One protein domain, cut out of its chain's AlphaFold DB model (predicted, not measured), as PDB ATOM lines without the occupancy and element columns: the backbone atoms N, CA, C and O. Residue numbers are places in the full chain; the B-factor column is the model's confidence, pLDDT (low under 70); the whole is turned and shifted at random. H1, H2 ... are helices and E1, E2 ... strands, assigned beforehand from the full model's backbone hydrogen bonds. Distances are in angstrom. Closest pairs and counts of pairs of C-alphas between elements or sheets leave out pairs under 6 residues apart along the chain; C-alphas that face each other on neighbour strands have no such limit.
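This is residues 126 to 240 of the 240 residues of an uncharacterized protein of Plantactinospora sp. CNZ320 (UniProt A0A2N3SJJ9). What does the model look like? A twisted sheet of five strands is the middle of three layers: H1 crosses one face, while H2, over E1, and H3, over E4 and E5, cover the other. H4 folds back from H3 and lies beside the strands. What is it made of? The printed part has 115 residues with four named helices and five named strands, in chain order E1 H1 E2 H2 E3 H3 H4 E4 E5; the class is mixed, and the sheet, in order E2 E1 E3 E5 E4, is all antiparallel. It is compact, with a radius of gyration of the C-alphas of 13.3 A and spans of 36 by 30 by 27 A.

Which strands are neighbours? In order they are E2, residues 164 to 169, E1, residues 131 to 139, E3, residues 191 to 198, E5, residues 233 to 239, and E4, residues 223 to 227; E4 and E5 are a hairpin. Within hydrogen-bond range are N 168 and O 135 across E2 and E1, 2.8 A, N 194 and O 136 across E1 and E3, 2.8 A, N 193 and O 238 across E3 and E5, 2.9 A, and N 224 and O 237 across E5 and E4, 2.8 A. What is on one face? H1, residues 147 to 154, has a height over the sheet of 8.0 A and runs across the strands, at 87 degrees to E3 on the local plane; it lies only just over E3 and E5, with 3 C-alphas falling on each. Its closest C-alphas to E1 are those of Leu 154 and Ile 136, 6.8 A. What is on the opposite face? H2, residues 177 to 183, lies over E1 at a height over the sheet of 8.9 A, and only just not over E3, on which 2 of its C-alphas fall. H3, residues 202 to 211, runs along E4, at 4 degrees on the local plane, with Lys 202 and Pro 227 their closest C-alphas, 5.8 A. H4, residues 213 to 222, over none of the strands, touches H3 at a steep tilt of 55 degrees, opposite ways, with C-alphas 209 and 216 closest, 3.5 A. How do the helices link strands? E2, H2, E3 and E3, H3 H4, E4 are split strand-helix-strand units, two strands running the same way with another between them, each with a right-handed crossover. In H1, H2, H3 and H4 every O i to N i+4 pair is within hydrogen-bond range.

Where are the ends? E1 begins at C-alpha 131, (38.021, -28.926, 16.033), and E5 ends at C-alpha 239, (36.847, -18.447, -1.810). Which elements are longest? From first to last C-alpha E1 spans 24.2 A, E3 22.9 A, E5 20.0 A and H3 14.6 A.

How large is it? The two C-alphas farthest apart, those of Gly 126 and Gly 161, are 37.5 A apart; the printed part has no cut and no long link. Where is confidence low? Mean pLDDT of the printed part is 75.8, and 35 residues are under 70, among them 200 to 211, 213 to 222 and 226 to 234.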
ATOM      1  N   GLY A 126      31.679 -21.144  24.419       72.69
ATOM      2  CA  GLY A 126      31.936 -21.774  25.715       72.69
ATOM      3  C   GLY A 126      32.156 -23.290  25.606       72.69
ATOM      4  O   GLY A 126      32.249 -23.970  26.629       72.69
ATOM      5  N   SER A 127      32.231 -23.834  24.381       75.31
ATOM      6  CA  SER A 127      32.506 -25.247  24.145       75.31
ATOM      7  C   SER A 127      33.964 -25.544  24.462       75.31
ATOM      8  O   SER A 127      34.868 -24.799  24.088       75.31
ATOM      9  N   ARG A 128      34.196 -26.682  25.116       69.31
ATOM     10  CA  ARG A 128      35.549 -27.185  25.388       69.31
ATOM     11  C   ARG A 128      36.183 -27.872  24.184       69.31
ATOM     12  O   ARG A 128      37.374 -28.154  24.221       69.31
ATOM     13  N   GLU A 129      35.399 -28.171  23.152       77.19
ATOM     14  CA  GLU A 129      35.857 -28.952  22.011       77.19
ATOM     15  C   GLU A 129      35.248 -28.375  20.730       77.19
ATOM     16  O   GLU A 129      34.097 -28.631  20.384       77.19
ATOM     17  N   VAL A 130      36.035 -27.537  20.056       78.94
ATOM     18  CA  VAL A 130      35.840 -27.199  18.640       78.94
ATOM     19  C   VAL A 130      37.086 -27.647  17.907       78.94
ATOM     20  O   VAL A 130      38.191 -27.300  18.327       78.94
ATOM     21  N   MET A 131      36.913 -28.408  16.832       81.75
ATOM     22  CA  MET A 131      38.021 -28.926  16.033       81.75
ATOM     23  C   MET A 131      37.701 -28.835  14.548       81.75
ATOM     24  O   MET A 131      36.553 -29.032  14.150       81.75
ATOM     25  N   ILE A 132      38.735 -28.598  13.740       84.19
ATOM     26  CA  ILE A 132      38.674 -28.810  12.294       84.19
ATOM     27  C   ILE A 132      39.009 -30.275  12.046       84.19
ATOM     28  O   ILE A 132      40.148 -30.706  12.222       84.19
ATOM     29  N   ASP A 133      38.003 -31.064  11.696       84.38
ATOM     30  CA  ASP A 133      38.159 -32.494  11.439       84.38
ATOM     31  C   ASP A 133      38.614 -32.766  10.004       84.38
ATOM     32  O   ASP A 133      39.348 -33.728   9.775       84.38
ATOM     33  N   ARG A 134      38.243 -31.899   9.055       84.38
ATOM     34  CA  ARG A 134      38.600 -32.054   7.644       84.38
ATOM     35  C   ARG A 134      38.719 -30.719   6.916       84.38
ATOM     36  O   ARG A 134      37.897 -29.823   7.115       84.38
ATOM     37  N   ALA A 135      39.701 -30.628   6.022       86.56
ATOM     38  CA  ALA A 135      39.813 -29.573   5.022       86.56
ATOM     39  C   ALA A 135      39.853 -30.181   3.613       86.56
ATOM     40  O   ALA A 135      40.605 -31.122   3.363       86.56
ATOM     41  N   ILE A 136      39.060 -29.650   2.684       85.50
ATOM     42  CA  ILE A 136      39.116 -30.021   1.264       85.50
ATOM     43  C   ILE A 136      39.505 -28.793   0.463       85.50
ATOM     44  O   ILE A 136      38.807 -27.782   0.511       85.50
ATOM     45  N   VAL A 137      40.589 -28.904  -0.298       86.88
ATOM     46  CA  VAL A 137      41.011 -27.874  -1.246       86.88
ATOM     47  C   VAL A 137      40.557 -28.301  -2.627       86.88
ATOM     48  O   VAL A 137      40.872 -29.402  -3.085       86.88
ATOM     49  N   ALA A 138      39.813 -27.442  -3.308       87.62
ATOM     50  CA  ALA A 138      39.303 -27.725  -4.638       87.62
ATOM     51  C   ALA A 138      39.489 -26.529  -5.572       87.62
ATOM     52  O   ALA A 138      39.621 -25.392  -5.127       87.62
ATOM     53  N   VAL A 139      39.493 -26.790  -6.879       87.00
ATOM     54  CA  VAL A 139      39.471 -25.729  -7.892       87.00
ATOM     55  C   VAL A 139      38.133 -25.006  -7.815       87.00
ATOM     56  O   VAL A 139      37.084 -25.658  -7.839       87.00
ATOM     57  N   ASP A 140      38.167 -23.676  -7.764       84.31
ATOM     58  CA  ASP A 140      36.953 -22.878  -7.867       84.31
ATOM     59  C   ASP A 140      36.430 -22.930  -9.310       84.31
ATOM     60  O   ASP A 140      37.035 -22.415 -10.250       84.31
ATOM     61  N   ASP A 141      35.299 -23.607  -9.495       83.25
ATOM     62  CA  ASP A 141      34.584 -23.697 -10.767       83.25
ATOM     63  C   ASP A 141      33.483 -22.631 -10.901       83.25
ATOM     64  O   ASP A 141      32.657 -22.702 -11.816       83.25
ATOM     65  N   GLY A 142      33.445 -21.662  -9.979       81.00
ATOM     66  CA  GLY A 142      32.474 -20.572  -9.926       81.00
ATOM     67  C   GLY A 142      31.074 -21.003  -9.485       81.00
ATOM     68  O   GLY A 142      30.170 -20.168  -9.408       81.00
ATOM     69  N   LYS A 143      30.853 -22.290  -9.189       82.12
ATOM     70  CA  LYS A 143      29.542 -22.802  -8.778       82.12
ATOM     71  C   LYS A 143      29.394 -22.748  -7.271       82.12
ATOM     72  O   LYS A 143      30.228 -23.260  -6.522       82.12
ATOM     73  N   GLU A 144      28.314 -22.129  -6.817       75.31
ATOM     74  CA  GLU A 144      27.880 -22.273  -5.431       75.31
ATOM     75  C   GLU A 144      27.378 -23.695  -5.201       75.31
ATOM     76  O   GLU A 144      26.637 -24.245  -6.018       75.31
ATOM     77  N   ARG A 145      27.820 -24.290  -4.095       77.38
ATOM     78  CA  ARG A 145      27.407 -25.621  -3.659       77.38
ATOM     79  C   ARG A 145      26.494 -25.472  -2.458       77.38
ATOM     80  O   ARG A 145      26.723 -24.626  -1.593       77.38
ATOM     81  N   THR A 146      25.460 -26.293  -2.421       78.62
ATOM     82  CA  THR A 146      24.546 -26.378  -1.284       78.62
ATOM     83  C   THR A 146      25.257 -26.958  -0.056       78.62
ATOM     84  O   THR A 146      26.244 -27.684  -0.209       78.62
ATOM     85  N   PRO A 147      24.770 -26.675   1.165       71.44
ATOM     86  CA  PRO A 147      25.252 -27.317   2.389       71.44
ATOM     87  C   PRO A 147      25.421 -28.834   2.253       71.44
ATOM     88  O   PRO A 147      26.467 -29.377   2.593       71.44
ATOM     89  N   GLU A 148      24.413 -29.501   1.690       74.81
ATOM     90  CA  GLU A 148      24.364 -30.952   1.540       74.81
ATOM     91  C   GLU A 148      25.425 -31.464   0.557       74.81
ATOM     92  O   GLU A 148      26.040 -32.506   0.782       74.81
ATOM     93  N   GLU A 149      25.675 -30.723  -0.525       81.44
ATOM     94  CA  GLU A 149      26.732 -31.029  -1.491       81.44
ATOM     95  C   GLU A 149      28.127 -30.854  -0.890       81.44
ATOM     96  O   GLU A 149      29.009 -31.680  -1.134       81.44
ATOM     97  N   ILE A 150      28.331 -29.806  -0.088       78.69
ATOM     98  CA  ILE A 150      29.613 -29.566   0.581       78.69
ATOM     99  C   ILE A 150      29.863 -30.633   1.642       78.69
ATOM    100  O   ILE A 150      30.981 -31.114   1.779       78.69
ATOM    101  N   GLU A 151      28.841 -31.064   2.369       73.88
ATOM    102  CA  GLU A 151      28.988 -32.170   3.308       73.88
ATOM    103  C   GLU A 151      29.222 -33.508   2.632       73.88
ATOM    104  O   GLU A 151      30.022 -34.302   3.116       73.88
ATOM    105  N   ALA A 152      28.559 -33.774   1.506       79.50
ATOM    106  CA  ALA A 152      28.851 -34.957   0.711       79.50
ATOM    107  C   ALA A 152      30.315 -34.942   0.248       79.50
ATOM    108  O   ALA A 152      31.006 -35.956   0.374       79.50
ATOM    109  N   LEU A 153      30.816 -33.780  -0.186       81.75
ATOM    110  CA  LEU A 153      32.222 -33.561  -0.513       81.75
ATOM    111  C   LEU A 153      33.125 -33.823   0.707       81.75
ATOM    112  O   LEU A 153      34.018 -34.665   0.632       81.75
ATOM    113  N   LEU A 154      32.825 -33.208   1.856       77.62
ATOM    114  CA  LEU A 154      33.506 -33.402   3.146       77.62
ATOM    115  C   LEU A 154      33.361 -34.815   3.715       77.62
ATOM    116  O   LEU A 154      34.133 -35.193   4.588       77.62
ATOM    117  N   ALA A 155      32.441 -35.632   3.215       77.31
ATOM    118  CA  ALA A 155      32.314 -37.050   3.540       77.31
ATOM    119  C   ALA A 155      33.040 -37.958   2.529       77.31
ATOM    120  O   ALA A 155      32.992 -39.182   2.659       77.31
ATOM    121  N   GLY A 156      33.720 -37.394   1.522       75.25
ATOM    122  CA  GLY A 156      34.385 -38.138   0.445       75.25
ATOM    123  C   GLY A 156      33.410 -38.787  -0.543       75.25
ATOM    124  O   GLY A 156      33.775 -39.717  -1.257       75.25
ATOM    125  N   LYS A 157      32.157 -38.329  -0.565       80.12
ATOM    126  CA  LYS A 157      31.074 -38.799  -1.436       80.12
ATOM    127  C   LYS A 157      30.771 -37.745  -2.497       80.12
ATOM    128  O   LYS A 157      29.620 -37.351  -2.657       80.12
ATOM    129  N   ASP A 158      31.804 -37.253  -3.176       75.56
ATOM    130  CA  ASP A 158      31.634 -36.182  -4.156       75.56
ATOM    131  C   ASP A 158      30.672 -36.601  -5.276       75.56
ATOM    132  O   ASP A 158      30.927 -37.533  -6.041       75.56
ATOM    133  N   THR A 159      29.559 -35.881  -5.370       73.38
ATOM    134  CA  THR A 159      28.591 -35.964  -6.470       73.38
ATOM    135  C   THR A 159      28.516 -34.662  -7.264       73.38
ATOM    136  O   THR A 159      27.707 -34.548  -8.181       73.38
ATOM    137  N   THR A 160      29.337 -33.671  -6.911       77.25
ATOM    138  CA  THR A 160      29.298 -32.305  -7.450       77.25
ATOM    139  C   THR A 160      30.153 -32.149  -8.707       77.25
ATOM    140  O   THR A 160      29.941 -31.218  -9.488       77.25
ATOM    141  N   GLY A 161      31.112 -33.059  -8.920       79.38
ATOM    142  CA  GLY A 161      32.061 -33.001 -10.031       79.38
ATOM    143  C   GLY A 161      33.125 -31.915  -9.860       79.38
ATOM    144  O   GLY A 161      33.734 -31.503 -10.848       79.38
ATOM    145  N   VAL A 162      33.325 -31.430  -8.630       85.50
ATOM    146  CA  VAL A 162      34.387 -30.474  -8.319       85.50
ATOM    147  C   VAL A 162      35.744 -31.148  -8.466       85.50
ATOM    148  O   VAL A 162      35.943 -32.295  -8.068       85.50
ATOM    149  N   ARG A 163      36.721 -30.432  -9.021       86.62
ATOM    150  CA  ARG A 163      38.090 -30.934  -9.034       86.62
ATOM    151  C   ARG A 163      38.725 -30.689  -7.670       86.62
ATOM    152  O   ARG A 163      39.221 -29.598  -7.410       86.62
ATOM    153  N   VAL A 164      38.728 -31.719  -6.831       87.81
ATOM    154  CA  VAL A 164      39.492 -31.731  -5.579       87.81
ATOM    155  C   VAL A 164      40.985 -31.775  -5.903       87.81
ATOM    156  O   VAL A 164      41.431 -32.606  -6.696       87.81
ATOM    157  N   LEU A 165      41.736 -30.840  -5.325       87.38
ATOM    158  CA  LEU A 165      43.195 -30.801  -5.385       87.38
ATOM    159  C   LEU A 165      43.791 -31.636  -4.258       87.38
ATOM    160  O   LEU A 165      44.678 -32.443  -4.517       87.38
ATOM    161  N   ASP A 166      43.256 -31.485  -3.045       89.00
ATOM    162  CA  ASP A 166      43.688 -32.259  -1.887       89.00
ATOM    163  C   ASP A 166      42.582 -32.395  -0.830       89.00
ATOM    164  O   ASP A 166      41.603 -31.642  -0.797       89.00
ATOM    165  N   THR A 167      42.728 -33.389   0.040       87.69
ATOM    166  CA  THR A 167      41.882 -33.607   1.211       87.69
ATOM    167  C   THR A 167      42.753 -33.909   2.415       87.69
ATOM    168  O   THR A 167      43.415 -34.943   2.483       87.69
ATOM    169  N   ILE A 168      42.694 -33.015   3.395       87.19
ATOM    170  CA  ILE A 168      43.504 -33.076   4.602       87.19
ATOM    171  C   ILE A 168      42.595 -33.476   5.761       87.19
ATOM    172  O   ILE A 168      41.730 -32.713   6.199       87.19
ATOM    173  N   GLU A 169      42.792 -34.693   6.259       87.50
ATOM    174  CA  GLU A 169      42.180 -35.143   7.508       87.50
ATOM    175  C   GLU A 169      42.912 -34.508   8.684       87.50
ATOM    176  O   GLU A 169      44.134 -34.632   8.777       87.50
ATOM    177  N   LYS A 170      42.166 -33.890   9.604       85.25
ATOM    178  CA  LYS A 170      42.700 -33.275  10.830       85.25
ATOM    179  C   LYS A 170      43.919 -32.386  10.537       85.25
ATOM    180  O   LYS A 170      45.024 -32.709  10.984       85.25
ATOM    181  N   PRO A 171      43.739 -31.310   9.749       85.06
ATOM    182  CA  PRO A 171      44.840 -30.438   9.364       85.06
ATOM    183  C   PRO A 171      45.570 -29.895  10.598       85.06
ATOM    184  O   PRO A 171      44.954 -29.639  11.634       85.06
ATOM    185  N   ASP A 172      46.891 -29.732  10.482       85.38
ATOM    186  CA  ASP A 172      47.726 -29.219  11.571       85.38
ATOM    187  C   ASP A 172      47.220 -27.828  12.010       85.38
ATOM    188  O   ASP A 172      47.162 -26.915  11.179       85.38
ATOM    189  N   PRO A 173      46.852 -27.642  13.294       84.31
ATOM    190  CA  PRO A 173      46.332 -26.375  13.793       84.31
ATOM    191  C   PRO A 173      47.331 -25.218  13.678       84.31
ATOM    192  O   PRO A 173      46.900 -24.073  13.723       84.31
ATOM    193  N   ALA A 174      48.633 -25.480  13.524       86.44
ATOM    194  CA  ALA A 174      49.639 -24.436  13.326       86.44
ATOM    195  C   ALA A 174      49.638 -23.842  11.905       86.44
ATOM    196  O   ALA A 174      50.305 -22.836  11.665       86.44
ATOM    197  N   ARG A 175      48.918 -24.451  10.956       84.69
ATOM    198  CA  ARG A 175      48.853 -23.990   9.565       84.69
ATOM    199  C   ARG A 175      47.826 -22.881   9.401       84.69
ATOM    200  O   ARG A 175      46.766 -22.921  10.018       84.69
ATOM    201  N   SER A 176      48.108 -21.927   8.524       80.56
ATOM    202  CA  SER A 176      47.118 -20.974   8.018       80.56
ATOM    203  C   SER A 176      46.277 -21.593   6.896       80.56
ATOM    204  O   SER A 176      46.653 -22.596   6.280       80.56
ATOM    205  N   ALA A 177      45.145 -20.963   6.570       76.31
ATOM    206  CA  ALA A 177      44.362 -21.335   5.389       76.31
ATOM    207  C   ALA A 177      45.186 -21.216   4.090       76.31
ATOM    208  O   ALA A 177      45.020 -22.024   3.176       76.31
ATOM    209  N   LYS A 178      46.120 -20.259   4.032       80.19
ATOM    210  CA  LYS A 178      47.056 -20.115   2.916       80.19
ATOM    211  C   LYS A 178      48.008 -21.307   2.808       80.19
ATOM    212  O   LYS A 178      48.181 -21.830   1.712       80.19
ATOM    213  N   ASP A 179      48.580 -21.771   3.921       84.50
ATOM    214  CA  ASP A 179      49.491 -22.923   3.904       84.50
ATOM    215  C   ASP A 179      48.791 -24.176   3.373       84.50
ATOM    216  O   ASP A 179      49.407 -24.987   2.687       84.50
ATOM    217  N   VAL A 180      47.506 -24.350   3.700       84.50
ATOM    218  CA  VAL A 180      46.669 -25.454   3.202       84.50
ATOM    219  C   VAL A 180      46.494 -25.385   1.680       84.50
ATOM    220  O   VAL A 180      46.610 -26.406   1.006       84.50
ATOM    221  N   ILE A 181      46.263 -24.191   1.124       83.44
ATOM    222  CA  ILE A 181      46.131 -23.983  -0.329       83.44
ATOM    223  C   ILE A 181      47.458 -24.233  -1.048       83.44
ATOM    224  O   ILE A 181      47.487 -24.946  -2.055       83.44
ATOM    225  N   ASP A 182      48.545 -23.653  -0.536       85.38
ATOM    226  CA  ASP A 182      49.867 -23.728  -1.160       85.38
ATOM    227  C   ASP A 182      50.360 -25.190  -1.233       85.38
ATOM    228  O   ASP A 182      50.899 -25.612  -2.257       85.38
ATOM    229  N   GLU A 183      50.125 -26.001  -0.192       85.94
ATOM    230  CA  GLU A 183      50.492 -27.430  -0.188       85.94
ATOM    231  C   GLU A 183      49.667 -28.267  -1.165       85.94
ATOM    232  O   GLU A 183      50.215 -29.146  -1.831       85.94
ATOM    233  N   ALA A 184      48.381 -27.951  -1.317       85.25
ATOM    234  CA  ALA A 184      47.517 -28.597  -2.300       85.25
ATOM    235  C   ALA A 184      47.878 -28.223  -3.756       85.25
ATOM    236  O   ALA A 184      47.252 -28.713  -4.700       85.25
ATOM    237  N   GLY A 185      48.869 -27.344  -3.964       83.88
ATOM    238  CA  GLY A 185      49.275 -26.852  -5.281       83.88
ATOM    239  C   GLY A 185      48.269 -25.879  -5.899       83.88
ATOM    240  O   GLY A 185      48.225 -25.737  -7.123       83.88
ATOM    241  N   GLY A 186      47.435 -25.257  -5.064       82.56
ATOM    242  CA  GLY A 186      46.457 -24.254  -5.455       82.56
ATOM    243  C   GLY A 186      47.031 -22.840  -5.522       82.56
ATOM    244  O   GLY A 186      48.163 -22.584  -5.117       82.56
ATOM    245  N   THR A 187      46.216 -21.901  -5.999       80.62
ATOM    246  CA  THR A 187      46.417 -20.471  -5.733       80.62
ATOM    247  C   THR A 187      45.148 -19.907  -5.104       80.62
ATOM    248  O   THR A 187      44.068 -20.419  -5.418       80.62
ATOM    249  N   PRO A 188      45.235 -18.877  -4.245       69.44
ATOM    250  CA  PRO A 188      44.053 -18.267  -3.639       69.44
ATOM    251  C   PRO A 188      42.981 -17.934  -4.694       69.44
ATOM    252  O   PRO A 188      41.860 -18.410  -4.619       69.44
ATOM    253  N   GLU A 189      43.369 -17.313  -5.803       74.00
ATOM    254  CA  GLU A 189      42.446 -16.816  -6.835       74.00
ATOM    255  C   GLU A 189      41.740 -17.917  -7.647       74.00
ATOM    256  O   GLU A 189      40.872 -17.630  -8.471       74.00
ATOM    257  N   THR A 190      42.171 -19.174  -7.510       81.19
ATOM    258  CA  THR A 190      41.663 -20.304  -8.305       81.19
ATOM    259  C   THR A 190      41.171 -21.461  -7.451       81.19
ATOM    260  O   THR A 190      40.788 -22.503  -7.994       81.19
ATOM    261  N   THR A 191      41.179 -21.310  -6.125       84.00
ATOM    262  CA  THR A 191      40.829 -22.390  -5.207       84.00
ATOM    263  C   THR A 191      39.839 -21.970  -4.141       84.00
ATOM    264  O   THR A 191      39.788 -20.835  -3.678       84.00
ATOM    265  N   VAL A 192      39.037 -22.950  -3.747       82.94
ATOM    266  CA  VAL A 192      38.090 -22.869  -2.648       82.94
ATOM    267  C   VAL A 192      38.494 -23.899  -1.600       82.94
ATOM    268  O   VAL A 192      38.850 -25.035  -1.932       82.94
ATOM    269  N   VAL A 193      38.447 -23.498  -0.331       82.56
ATOM    270  CA  VAL A 193      38.709 -24.391   0.802       82.56
ATOM    271  C   VAL A 193      37.419 -24.627   1.568       82.56
ATOM    272  O   VAL A 193      36.733 -23.687   1.972       82.56
ATOM    273  N   TYR A 194      37.101 -25.900   1.772       82.81
ATOM    274  CA  TYR A 194      35.979 -26.355   2.576       82.81
ATOM    275  C   TYR A 194      36.495 -26.850   3.920       82.81
ATOM    276  O   TYR A 194      37.234 -27.832   3.961       82.81
ATOM    277  N   PHE A 195      36.088 -26.204   5.009       82.19
ATOM    278  CA  PHE A 195      36.367 -26.667   6.364       82.19
ATOM    279  C   PHE A 195      35.121 -27.290   6.978       82.19
ATOM    280  O   PHE A 195      34.035 -26.703   6.951       82.19
ATOM    281  N   SER A 196      35.304 -28.458   7.580       80.50
ATOM    282  CA  SER A 196      34.345 -29.035   8.511       80.50
ATOM    283  C   SER A 196      34.790 -28.697   9.932       80.50
ATOM    284  O   SER A 196      35.957 -28.875  10.286       80.50
ATOM    285  N   LEU A 197      33.879 -28.130  10.728       78.62
ATOM    286  CA  LEU A 197      34.124 -27.814  12.130       78.62
ATOM    287  C   LEU A 197      33.120 -28.531  13.003       78.62
ATOM    288  O   LEU A 197      31.917 -28.251  12.974       78.62
ATOM    289  N   TRP A 198      33.645 -29.411  13.837       80.44
ATOM    290  CA  TRP A 198      32.869 -30.131  14.822       80.44
ATOM    291  C   TRP A 198      32.765 -29.329  16.119       80.44
ATOM    292  O   TRP A 198      33.733 -28.694  16.536       80.44
ATOM    293  N   GLY A 199      31.592 -29.350  16.758       71.44
ATOM    294  CA  GLY A 199      31.371 -28.719  18.065       71.44
ATOM    295  C   GLY A 199      31.108 -27.207  18.032       71.44
ATOM    296  O   GLY A 199      30.900 -26.603  19.083       71.44
ATOM    297  N   ALA A 200      31.069 -26.589  16.846       68.69
ATOM    298  CA  ALA A 200      30.700 -25.185  16.669       68.69
ATOM    299  C   ALA A 200      29.273 -25.015  16.119       68.69
ATOM    300  O   ALA A 200      28.743 -25.899  15.449       68.69
ATOM    301  N   ILE A 201      28.662 -23.848  16.365       68.06
ATOM    302  CA  ILE A 201      27.323 -23.491  15.861       68.06
ATOM    303  C   ILE A 201      27.389 -22.327  14.865       68.06
ATOM    304  O   ILE A 201      28.178 -21.397  15.030       68.06
ATOM    305  N   LYS A 202      26.530 -22.341  13.834       68.44
ATOM    306  CA  LYS A 202      26.562 -21.350  12.736       68.44
ATOM    307  C   LYS A 202      26.411 -19.911  13.235       68.44
ATOM    308  O   LYS A 202      27.070 -19.010  12.727       68.44
ATOM    309  N   SER A 203      25.556 -19.698  14.235       58.62
ATOM    310  CA  SER A 203      25.306 -18.373  14.813       58.62
ATOM    311  C   SER A 203      26.547 -17.753  15.452       58.62
ATOM    312  O   SER A 203      26.674 -16.534  15.445       58.62
ATOM    313  N   VAL A 204      27.468 -18.569  15.974       65.50
ATOM    314  CA  VAL A 204      28.723 -18.083  16.559       65.50
ATOM    315  C   VAL A 204      29.645 -17.531  15.488       65.50
ATOM    316  O   VAL A 204      30.200 -16.454  15.659       65.50
ATOM    317  N   PHE A 205      29.764 -18.222  14.362       67.88
ATOM    318  CA  PHE A 205      30.635 -17.782  13.282       67.88
ATOM    319  C   PHE A 205      30.097 -16.573  12.518       67.88
ATOM    320  O   PHE A 205      30.869 -15.680  12.194       67.88
ATOM    321  N   ALA A 206      28.777 -16.492  12.315       62.12
ATOM    322  CA  ALA A 206      28.152 -15.268  11.810       62.12
ATOM    323  C   ALA A 206      28.445 -14.078  12.741       62.12
ATOM    324  O   ALA A 206      28.815 -13.000  12.296       62.12
ATOM    325  N   TRP A 207      28.370 -14.304  14.053       62.03
ATOM    326  CA  TRP A 207      28.685 -13.276  15.035       62.03
ATOM    327  C   TRP A 207      30.178 -12.862  15.025       62.03
ATOM    328  O   TRP A 207      30.484 -11.670  15.125       62.03
ATOM    329  N   VAL A 208      31.103 -13.819  14.864       66.12
ATOM    330  CA  VAL A 208      32.543 -13.553  14.671       66.12
ATOM    331  C   VAL A 208      32.764 -12.693  13.424       66.12
ATOM    332  O   VAL A 208      33.508 -11.712  13.496       66.12
ATOM    333  N   ALA A 209      32.072 -13.018  12.325       66.31
ATOM    334  CA  ALA A 209      32.152 -12.279  11.070       66.31
ATOM    335  C   ALA A 209      31.654 -10.828  11.188       66.31
ATOM    336  O   ALA A 209      32.206  -9.920  10.584       66.31
ATOM    337  N   ASP A 210      30.649 -10.582  12.023       61.22
ATOM    338  CA  ASP A 210      30.100  -9.235  12.190       61.22
ATOM    339  C   ASP A 210      30.940  -8.333  13.106       61.22
ATOM    340  O   ASP A 210      30.733  -7.118  13.135       61.22
ATOM    341  N   THR A 211      31.838  -8.902  13.920       63.66
ATOM    342  CA  THR A 211      32.410  -8.156  15.054       63.66
ATOM    343  C   THR A 211      33.930  -8.031  15.038       63.66
ATOM    344  O   THR A 211      34.466  -7.040  15.534       63.66
ATOM    345  N   ILE A 212      34.652  -8.989  14.459       70.62
ATOM    346  CA  ILE A 212      36.107  -8.875  14.339       70.62
ATOM    347  C   ILE A 212      36.406  -8.219  12.996       70.62
ATOM    348  O   ILE A 212      36.369  -8.909  11.998       70.62
ATOM    349  N   GLN A 213      36.666  -6.909  12.955       62.28
ATOM    350  CA  GLN A 213      36.606  -6.091  11.732       62.28
ATOM    351  C   GLN A 213      37.179  -6.756  10.462       62.28
ATOM    352  O   GLN A 213      36.406  -7.036   9.553       62.28
ATOM    353  N   ASP A 214      38.476  -7.076  10.393       61.03
ATOM    354  CA  ASP A 214      39.055  -7.573   9.130       61.03
ATOM    355  C   ASP A 214      38.947  -9.087   8.958       61.03
ATOM    356  O   ASP A 214      38.830  -9.553   7.830       61.03
ATOM    357  N   ILE A 215      38.952  -9.872  10.045       61.53
ATOM    358  CA  ILE A 215      38.591 -11.300   9.951       61.53
ATOM    359  C   ILE A 215      37.169 -11.408   9.434       61.53
ATOM    360  O   ILE A 215      36.877 -12.245   8.602       61.53
ATOM    361  N   GLY A 216      36.300 -10.540   9.916       59.53
ATOM    362  CA  GLY A 216      34.891 -10.536   9.654       59.53
ATOM    363  C   GLY A 216      34.526  -9.989   8.294       59.53
ATOM    364  O   GLY A 216      33.770 -10.634   7.584       59.53
ATOM    365  N   GLU A 217      35.159  -8.901   7.862       62.38
ATOM    366  CA  GLU A 217      35.074  -8.430   6.482       62.38
ATOM    367  C   GLU A 217      35.652  -9.461   5.508       62.38
ATOM    368  O   GLU A 217      35.070  -9.692   4.448       62.38
ATOM    369  N   TRP A 218      36.777 -10.104   5.852       62.22
ATOM    370  CA  TRP A 218      37.342 -11.165   5.023       62.22
ATOM    371  C   TRP A 218      36.365 -12.333   4.929       62.22
ATOM    372  O   TRP A 218      35.947 -12.683   3.834       62.22
ATOM    373  N   ILE A 219      35.941 -12.875   6.058       66.75
ATOM    374  CA  ILE A 219      35.009 -13.988   6.142       66.75
ATOM    375  C   ILE A 219      33.666 -13.681   5.460       66.75
ATOM    376  O   ILE A 219      33.154 -14.539   4.756       66.75
ATOM    377  N   ASP A 220      33.074 -12.503   5.651       65.56
ATOM    378  CA  ASP A 220      31.789 -12.134   5.037       65.56
ATOM    379  C   ASP A 220      31.916 -12.002   3.513       65.56
ATOM    380  O   ASP A 220      31.042 -12.424   2.757       65.56
ATOM    381  N   ARG A 221      33.051 -11.471   3.043       65.38
ATOM    382  CA  ARG A 221      33.326 -11.302   1.611       65.38
ATOM    383  C   ARG A 221      33.708 -12.605   0.913       65.38
ATOM    384  O   ARG A 221      33.394 -12.771  -0.263       65.38
ATOM    385  N   HIS A 222      34.416 -13.482   1.610       61.62
ATOM    386  CA  HIS A 222      35.118 -14.617   1.013       61.62
ATOM    387  C   HIS A 222      34.520 -15.955   1.425       61.62
ATOM    388  O   HIS A 222      34.712 -16.939   0.715       61.62
ATOM    389  N   CYS A 223      33.775 -16.025   2.529       72.25
ATOM    390  CA  CYS A 223      33.279 -17.280   3.066       72.25
ATOM    391  C   CYS A 223      31.747 -17.373   3.152       72.25
ATOM    392  O   CYS A 223      31.041 -16.442   3.527       72.25
ATOM    393  N   VAL A 224      31.221 -18.560   2.849       72.06
ATOM    394  CA  VAL A 224      29.812 -18.933   3.005       72.06
ATOM    395  C   VAL A 224      29.691 -20.024   4.062       72.06
ATOM    396  O   VAL A 224      30.495 -20.952   4.125       72.06
ATOM    397  N   TRP A 225      28.646 -19.924   4.882       73.25
ATOM    398  CA  TRP A 225      28.464 -20.765   6.061       73.25
ATOM    399  C   TRP A 225      27.173 -21.559   6.021       73.25
ATOM    400  O   TRP A 225      26.075 -21.009   5.844       73.25
ATOM    401  N   ALA A 226      27.280 -22.836   6.353       67.88
ATOM    402  CA  ALA A 226      26.146 -23.728   6.431       67.88
ATOM    403  C   ALA A 226      26.147 -24.531   7.736       67.88
ATOM    404  O   ALA A 226      27.213 -24.917   8.216       67.88
ATOM    405  N   PRO A 227      24.973 -24.785   8.346       68.00
ATOM    406  CA  PRO A 227      24.900 -25.823   9.361       68.00
ATOM    407  C   PRO A 227      25.268 -27.162   8.717       68.00
ATOM    408  O   PRO A 227      24.886 -27.421   7.575       68.00
ATOM    409  N   SER A 228      25.978 -28.008   9.455       64.81
ATOM    410  CA  SER A 228      26.095 -29.410   9.056       64.81
ATOM    411  C   SER A 228      24.708 -30.085   9.089       64.81
ATOM    412  O   SER A 228      23.913 -29.808   9.991       64.81
ATOM    413  N   SER A 229      24.396 -30.993   8.162       63.72
ATOM    414  CA  SER A 229      23.212 -31.864   8.170       63.72
ATOM    415  C   SER A 229      23.169 -32.772   9.388       63.72
ATOM    416  O   SER A 229      22.086 -33.170   9.812       63.72
ATOM    417  N   SER A 230      24.326 -33.073   9.989       63.03
ATOM    418  CA  SER A 230      24.377 -33.778  11.273       63.03
ATOM    419  C   SER A 230      23.837 -32.930  12.434       63.03
ATOM    420  O   SER A 230      23.476 -33.478  13.473       63.03
ATOM    421  N   GLY A 231      23.788 -31.602  12.277       62.12
ATOM    422  CA  GLY A 231      23.429 -30.649  13.326       62.12
ATOM    423  C   GLY A 231      24.491 -30.486  14.422       62.12
ATOM    424  O   GLY A 231      24.258 -29.743  15.371       62.12
ATOM    425  N   LEU A 232      25.644 -31.157  14.305       63.66
ATOM    426  CA  LEU A 232      26.704 -31.203  15.323       63.66
ATOM    427  C   LEU A 232      27.892 -30.271  15.019       63.66
ATOM    428  O   LEU A 232      28.899 -30.291  15.729       63.66
ATOM    429  N   GLY A 233      27.791 -29.469  13.961       67.62
ATOM    430  CA  GLY A 233      28.887 -28.639  13.469       67.62
ATOM    431  C   GLY A 233      28.485 -27.616  12.408       67.62
ATOM    432  O   GLY A 233      27.311 -27.508  12.026       67.62
ATOM    433  N   VAL A 234      29.487 -26.894  11.909       68.62
ATOM    434  CA  VAL A 234      29.375 -25.873  10.857       68.62
ATOM    435  C   VAL A 234      30.322 -26.213   9.722       68.62
ATOM    436  O   VAL A 234      31.457 -26.624   9.943       68.62
ATOM    437  N   VAL A 235      29.843 -25.988   8.507       71.25
ATOM    438  CA  VAL A 235      30.631 -26.055   7.287       71.25
ATOM    439  C   VAL A 235      30.958 -24.635   6.840       71.25
ATOM    440  O   VAL A 235      30.058 -23.795   6.729       71.25
ATOM    441  N   ILE A 236      32.240 -24.381   6.582       73.62
ATOM    442  CA  ILE A 236      32.743 -23.112   6.045       73.62
ATOM    443  C   ILE A 236      33.259 -23.358   4.635       73.62
ATOM    444  O   ILE A 236      34.066 -24.260   4.413       73.62
ATOM    445  N   VAL A 237      32.819 -22.535   3.694       75.56
ATOM    446  CA  VAL A 237      33.307 -22.498   2.316       75.56
ATOM    447  C   VAL A 237      34.031 -21.184   2.130       75.56
ATOM    448  O   VAL A 237      33.352 -20.175   2.160       75.56
ATOM    449  N   CYS A 238      35.339 -21.160   1.910       70.38
ATOM    450  CA  CYS A 238      36.070 -19.913   1.673       70.38
ATOM    451  C   CYS A 238      36.651 -19.870   0.258       70.38
ATOM    452  O   CYS A 238      37.373 -20.785  -0.140       70.38
ATOM    453  N   ARG A 239      36.335 -18.806  -0.481       69.25
ATOM    454  CA  ARG A 239      36.847 -18.447  -1.810       69.25
ATOM    455  C   ARG A 239      37.735 -17.218  -1.688       69.25
ATOM    456  O   ARG A 239      37.364 -16.299  -0.974       69.25
ATOM    457  N   TRP A 240      38.861 -17.185  -2.381       63.03
ATOM    458  CA  TRP A 240      39.866 -16.133  -2.226       63.03
ATOM    459  C   TRP A 240      39.979 -15.219  -3.445       63.03
ATOM    460  O   TRP A 240      39.757 -15.694  -4.580       63.03
TER     461      TRP A 240